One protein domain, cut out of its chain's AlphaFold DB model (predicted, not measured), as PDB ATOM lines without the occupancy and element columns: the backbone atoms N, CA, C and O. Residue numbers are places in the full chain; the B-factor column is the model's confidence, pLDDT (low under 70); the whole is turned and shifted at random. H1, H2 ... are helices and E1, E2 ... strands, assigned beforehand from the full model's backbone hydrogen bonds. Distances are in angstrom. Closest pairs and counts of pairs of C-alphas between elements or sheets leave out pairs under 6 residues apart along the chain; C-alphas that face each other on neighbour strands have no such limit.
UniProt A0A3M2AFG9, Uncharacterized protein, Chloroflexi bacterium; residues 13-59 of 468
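This is residues 13 to 59 of the 468 residues of an uncharacterized protein of Chloroflexi bacterium (UniProt A0A3M2AFG9). This piece has little regular structure: a looping stretch, residues 13 to 27, leads through one turn of helix, H1, to a two-stranded antiparallel hairpin, E1 and E2. The printed part has 47 residues, of which 17 are in the named elements H1, E1, E2, in that order; the class is mixed. It is loose, with a radius of gyration of the C-alphas of 12.1 A, and flat, spanning 39 by 23 by 12 A.

H1, residues 28 to 31, is too short for an O i to N i+4 pair; its one O i to N i+3 pair is within hydrogen-bond range. The closest C-alphas of H1 and E1, residues 38 to 44, are those of Ser 29 and Val 42, 6.5 A apart. E1 and E2, residues 50 to 55, form a hairpin, antiparallel at 157 degrees; N 39 and O 54, 2.8 A, are within hydrogen-bond range.

H1 begins at C-alpha 28 (-35.094, -22.974, 3.757). E1 measures 18.4 A; E2, 16.3 A, ends at C-alpha 55 (-17.672, -25.577, 0.035).

The C-alphas farthest apart, of Ala 13 and Ala 59, are 39.8 A apart. The printed part has no cut and no long link; pLDDT is under 70 at residues 13 to 25, 47 and 57 to 59.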
ATOM      1  N   ALA A  13     -47.387 -27.181   6.896       56.03
ATOM      2  CA  ALA A  13     -46.303 -28.138   7.060       56.03
ATOM      3  C   ALA A  13     -45.261 -27.894   5.953       56.03
ATOM      4  O   ALA A  13     -45.550 -28.126   4.781       56.03
ATOM      5  N   GLY A  14     -44.074 -27.413   6.332       58.88
ATOM      6  CA  GLY A  14     -42.920 -27.281   5.432       58.88
ATOM      7  C   GLY A  14     -42.230 -25.914   5.404       58.88
ATOM      8  O   GLY A  14     -41.362 -25.705   4.565       58.88
ATOM      9  N   VAL A  15     -42.582 -24.975   6.288       60.12
ATOM     10  CA  VAL A  15     -41.936 -23.654   6.344       60.12
ATOM     11  C   VAL A  15     -41.273 -23.428   7.701       60.12
ATOM     12  O   VAL A  15     -41.936 -23.405   8.737       60.12
ATOM     13  N   VAL A  16     -39.946 -23.278   7.700       62.88
ATOM     14  CA  VAL A  16     -39.128 -23.078   8.905       62.88
ATOM     15  C   VAL A  16     -38.739 -21.607   9.003       62.88
ATOM     16  O   VAL A  16     -38.156 -21.055   8.074       62.88
ATOM     17  N   ARG A  17     -39.021 -20.967  10.143       64.31
ATOM     18  CA  ARG A  17     -38.478 -19.635  10.451       64.31
ATOM     19  C   ARG A  17     -37.011 -19.804  10.829       64.31
ATOM     20  O   ARG A  17     -36.709 -20.492  11.801       64.31
ATOM     21  N   VAL A  18     -36.103 -19.196  10.070       64.44
ATOM     22  CA  VAL A  18     -34.656 -19.450  10.224       64.44
ATOM     23  C   VAL A  18     -34.045 -18.650  11.385       64.44
ATOM     24  O   VAL A  18     -32.949 -18.953  11.849       64.44
ATOM     25  N   SER A  19     -34.757 -17.636  11.892       63.47
ATOM     26  CA  SER A  19     -34.412 -16.899  13.115       63.47
ATOM     27  C   SER A  19     -35.650 -16.259  13.758       63.47
ATOM     28  O   SER A  19     -36.693 -16.126  13.117       63.47
ATOM     29  N   GLU A  20     -35.536 -15.798  15.007       61.97
ATOM     30  CA  GLU A  20     -36.636 -15.126  15.727       61.97
ATOM     31  C   GLU A  20     -37.101 -13.817  15.058       61.97
ATOM     32  O   GLU A  20     -38.260 -13.421  15.202       61.97
ATOM     33  N   ASN A  21     -36.231 -13.187  14.261       62.19
ATOM     34  CA  ASN A  21     -36.518 -11.950  13.528       62.19
ATOM     35  C   ASN A  21     -37.061 -12.192  12.110       62.19
ATOM     36  O   ASN A  21     -37.428 -11.237  11.425       62.19
ATOM     37  N   ASP A  22     -37.121 -13.445  11.657       64.69
ATOM     38  CA  ASP A  22     -37.657 -13.789  10.345       64.69
ATOM     39  C   ASP A  22     -39.185 -13.772  10.388       64.69
ATOM     40  O   ASP A  22     -39.825 -14.634  10.995       64.69
ATOM     41  N   THR A  23     -39.791 -12.748   9.796       66.94
ATOM     42  CA  THR A  23     -41.250 -12.576   9.749       66.94
ATOM     43  C   THR A  23     -41.876 -13.173   8.492       66.94
ATOM     44  O   THR A  23     -43.093 -13.074   8.322       66.94
ATOM     45  N   THR A  24     -41.086 -13.807   7.618       65.00
ATOM     46  CA  THR A  24     -41.563 -14.370   6.352       65.00
ATOM     47  C   THR A  24     -41.432 -15.889   6.334       65.00
ATOM     48  O   THR A  24     -40.335 -16.423   6.388       65.00
ATOM     49  N   SER A  25     -42.555 -16.600   6.216       66.62
ATOM     50  CA  SER A  25     -42.549 -18.052   5.998       66.62
ATOM     51  C   SER A  25     -42.039 -18.350   4.586       66.62
ATOM     52  O   SER A  25     -42.718 -18.018   3.611       66.62
ATOM     53  N   LYS A  26     -40.843 -18.932   4.455       71.25
ATOM     54  CA  LYS A  26     -40.275 -19.384   3.171       71.25
ATOM     55  C   LYS A  26     -39.537 -20.725   3.327       71.25
ATOM     56  O   LYS A  26     -38.967 -20.952   4.393       71.25
ATOM     57  N   PRO A  27     -39.518 -21.599   2.301       70.31
ATOM     58  CA  PRO A  27     -38.674 -22.797   2.305       70.31
ATOM     59  C   PRO A  27     -37.204 -22.432   2.555       70.31
ATOM     60  O   PRO A  27     -36.731 -21.404   2.044       70.31
ATOM     61  N   ILE A  28     -36.466 -23.263   3.298       73.25
ATOM     62  CA  ILE A  28     -35.094 -22.974   3.757       73.25
ATOM     63  C   ILE A  28     -34.144 -22.722   2.579       73.25
ATOM     64  O   ILE A  28     -33.250 -21.878   2.647       73.25
ATOM     65  N   SER A  29     -34.421 -23.382   1.453       72.50
ATOM     66  CA  SER A  29     -33.730 -23.254   0.167       72.50
ATOM     67  C   SER A  29     -33.786 -21.857  -0.457       72.50
ATOM     68  O   SER A  29     -32.926 -21.502  -1.259       72.50
ATOM     69  N   THR A  30     -34.778 -21.048  -0.083       76.12
ATOM     70  CA  THR A  30     -34.936 -19.659  -0.547       76.12
ATOM     71  C   THR A  30     -34.602 -18.629   0.526       76.12
ATOM     72  O   THR A  30     -34.413 -17.453   0.214       76.12
ATOM     73  N   ALA A  31     -34.538 -19.059   1.786       75.38
ATOM     74  CA  ALA A  31     -34.212 -18.208   2.922       75.38
ATOM     75  C   ALA A  31     -32.695 -18.096   3.160       75.38
ATOM     76  O   ALA A  31     -32.236 -17.103   3.722       75.38
ATOM     77  N   LEU A  32     -31.910 -19.078   2.708       80.81
ATOM     78  CA  LEU A  32     -30.452 -19.067   2.795       80.81
ATOM     79  C   LEU A  32     -29.826 -18.666   1.457       80.81
ATOM     80  O   LEU A  32     -30.074 -19.284   0.425       80.81
ATOM     81  N   GLN A  33     -28.964 -17.649   1.482       83.44
ATOM     82  CA  GLN A  33     -28.118 -17.288   0.349       83.44
ATOM     83  C   GLN A  33     -26.710 -17.822   0.600       83.44
ATOM     84  O   GLN A  33     -26.090 -17.496   1.613       83.44
ATOM     85  N   ALA A  34     -26.204 -18.650  -0.312       83.81
ATOM     86  CA  ALA A  34     -24.834 -19.126  -0.215       83.81
ATOM     87  C   ALA A  34     -23.860 -17.944  -0.358       83.81
ATOM     88  O   ALA A  34     -24.014 -17.108  -1.253       83.81
ATOM     89  N   GLY A  35     -22.862 -17.869   0.525       78.62
ATOM     90  CA  GLY A  35     -21.730 -16.965   0.332       78.62
ATOM     91  C   GLY A  35     -20.876 -17.395  -0.867       78.62
ATOM     92  O   GLY A  35     -21.016 -18.506  -1.380       78.62
ATOM     93  N   SER A  36     -19.960 -16.530  -1.307       79.81
ATOM     94  CA  SER A  36     -18.989 -16.887  -2.350       79.81
ATOM     95  C   SER A  36     -18.257 -18.188  -1.987       79.81
ATOM     96  O   SER A  36     -17.802 -18.342  -0.856       79.81
ATOM     97  N   ASN A  37     -18.131 -19.108  -2.951       74.81
ATOM     98  CA  ASN A  37     -17.513 -20.440  -2.803       74.81
ATOM     99  C   ASN A  37     -18.266 -21.436  -1.907       74.81
ATOM    100  O   ASN A  37     -17.712 -22.464  -1.527       74.81
ATOM    101  N   VAL A  38     -19.533 -21.176  -1.601       83.81
ATOM    102  CA  VAL A  38     -20.429 -22.166  -0.998       83.81
ATOM    103  C   VAL A  38     -21.524 -22.485  -2.008       83.81
ATOM    104  O   VAL A  38     -22.092 -21.589  -2.629       83.81
ATOM    105  N   THR A  39     -21.820 -23.765  -2.189       84.94
ATOM    106  CA  THR A  39     -23.006 -24.229  -2.907       84.94
ATOM    107  C   THR A  39     -23.982 -24.833  -1.906       84.94
ATOM    108  O   THR A  39     -23.600 -25.591  -1.015       84.94
ATOM    109  N   LEU A  40     -25.249 -24.438  -2.034       88.38
ATOM    110  CA  LEU A  40     -26.364 -24.992  -1.274       88.38
ATOM    111  C   LEU A  40     -27.222 -25.799  -2.245       88.38
ATOM    112  O   LEU A  40     -27.802 -25.225  -3.169       88.38
ATOM    113  N   THR A  41     -27.304 -27.110  -2.043       88.69
ATOM    114  CA  THR A  41     -28.108 -28.004  -2.885       88.69
ATOM    115  C   THR A  41     -29.230 -28.602  -2.052       88.69
ATOM    116  O   THR A  41     -28.986 -29.195  -1.006       88.69
ATOM    117  N   VAL A  42     -30.476 -28.464  -2.503       87.06
ATOM    118  CA  VAL A  42     -31.619 -29.105  -1.838       87.06
ATOM    119  C   VAL A  42     -31.606 -30.592  -2.163       87.06
ATOM    120  O   VAL A  42     -31.763 -30.970  -3.321       87.06
ATOM    121  N   ILE A  43     -31.425 -31.430  -1.144       86.06
ATOM    122  CA  ILE A  43     -31.421 -32.892  -1.281       86.06
ATOM    123  C   ILE A  43     -32.852 -33.437  -1.194       86.06
ATOM    124  O   ILE A  43     -33.209 -34.381  -1.895       86.06
ATOM    125  N   ASN A  44     -33.690 -32.836  -0.345       80.19
ATOM    126  CA  ASN A  44     -35.104 -33.177  -0.206       80.19
ATOM    127  C   ASN A  44     -35.913 -31.905   0.068       80.19
ATOM    128  O   ASN A  44     -35.556 -31.153   0.969       80.19
ATOM    129  N   SER A  45     -36.984 -31.677  -0.696       76.00
ATOM    130  CA  SER A  45     -37.873 -30.509  -0.585       76.00
ATOM    131  C   SER A  45     -39.212 -30.835   0.103       76.00
ATOM    132  O   SER A  45     -40.217 -30.168  -0.142       76.00
ATOM    133  N   GLY A  46     -39.274 -31.947   0.845       76.56
ATOM    134  CA  GLY A  46     -40.460 -32.380   1.589       76.56
ATOM    135  C   GLY A  46     -40.654 -31.633   2.915       76.56
ATOM    136  O   GLY A  46     -39.990 -30.641   3.180       76.56
ATOM    137  N   GLY A  47     -41.556 -32.138   3.770       69.25
ATOM    138  CA  GLY A  47     -41.842 -31.534   5.084       69.25
ATOM    139  C   GLY A  47     -40.619 -31.409   6.005       69.25
ATOM    140  O   GLY A  47     -40.568 -30.481   6.807       69.25
ATOM    141  N   ASP A  48     -39.628 -32.287   5.814       72.56
ATOM    142  CA  ASP A  48     -38.283 -32.178   6.380       72.56
ATOM    143  C   ASP A  48     -37.302 -31.825   5.248       72.56
ATOM    144  O   ASP A  48     -36.808 -32.708   4.535       72.56
ATOM    145  N   GLU A  49     -37.054 -30.531   5.029       76.75
ATOM    146  CA  GLU A  49     -36.089 -30.095   4.016       76.75
ATOM    147  C   GLU A  49     -34.648 -30.408   4.458       76.75
ATOM    148  O   GLU A  49     -34.226 -30.049   5.558       76.75
ATOM    149  N   ALA A  50     -33.870 -31.044   3.578       79.75
ATOM    150  CA  ALA A  50     -32.448 -31.315   3.791       79.75
ATOM    151  C   ALA A  50     -31.605 -30.559   2.756       79.75
ATOM    152  O   ALA A  50     -31.854 -30.662   1.552       79.75
ATOM    153  N   LEU A  51     -30.595 -29.824   3.224       86.88
ATOM    154  CA  LEU A  51     -29.633 -29.095   2.395       86.88
ATOM    155  C   LEU A  51     -28.248 -29.739   2.486       86.88
ATOM    156  O   LEU A  51     -27.745 -29.984   3.582       86.88
ATOM    157  N   GLU A  52     -27.608 -29.940   1.339       87.00
ATOM    158  CA  GLU A  52     -26.169 -30.164   1.256       87.00
ATOM    159  C   GLU A  52     -25.468 -28.809   1.222       87.00
ATOM    160  O   GLU A  52     -25.750 -27.978   0.355       87.00
ATOM    161  N   ILE A  53     -24.552 -28.593   2.163       86.31
ATOM    162  CA  ILE A  53     -23.663 -27.435   2.157       86.31
ATOM    163  C   ILE A  53     -22.293 -27.935   1.727       86.31
ATOM    164  O   ILE A  53     -21.578 -28.554   2.516       86.31
ATOM    165  N   ALA A  54     -21.927 -27.658   0.482       83.56
ATOM    166  CA  ALA A  54     -20.591 -27.924  -0.015       83.56
ATOM    167  C   ALA A  54     -19.832 -26.602  -0.102       83.56
ATOM    168  O   ALA A  54     -20.284 -25.642  -0.730       83.56
ATOM    169  N   ALA A  55     -18.647 -26.544   0.502       79.00
ATOM    170  CA  ALA A  55     -17.672 -25.577   0.035       79.00
ATOM    171  C   ALA A  55     -17.328 -25.999  -1.395       79.00
ATOM    172  O   ALA A  55     -16.811 -27.098  -1.609       79.00
ATOM    173  N   THR A  56     -17.631 -25.153  -2.379       72.62
ATOM    174  CA  THR A  56     -16.969 -25.270  -3.670       72.62
ATOM    175  C   THR A  56     -15.521 -25.024  -3.323       72.62
ATOM    176  O   THR A  56     -15.170 -23.883  -3.029       72.62
ATOM    177  N   ALA A  57     -14.715 -26.087  -3.226       60.81
ATOM    178  CA  ALA A  57     -13.284 -25.943  -3.087       60.81
ATOM    179  C   ALA A  57     -12.898 -24.993  -4.211       60.81
ATOM    180  O   ALA A  57     -12.939 -25.362  -5.388       60.81
ATOM    181  N   GLY A  58     -12.637 -23.731  -3.862       57.00
ATOM    182  CA  GLY A  58     -11.900 -22.882  -4.752       57.00
ATOM    183  C   GLY A  58     -10.686 -23.736  -5.025       57.00
ATOM    184  O   GLY A  58     -10.002 -24.131  -4.079       57.00
ATOM    185  N   ALA A  59     -10.471 -24.098  -6.282       53.84
ATOM    186  CA  ALA A  59      -9.138 -24.401  -6.736       53.84
ATOM    187  C   ALA A  59      -8.348 -23.106  -6.497       53.84
ATOM    188  O   ALA A  59      -8.116 -22.323  -7.411       53.84
TER     189      ALA A  59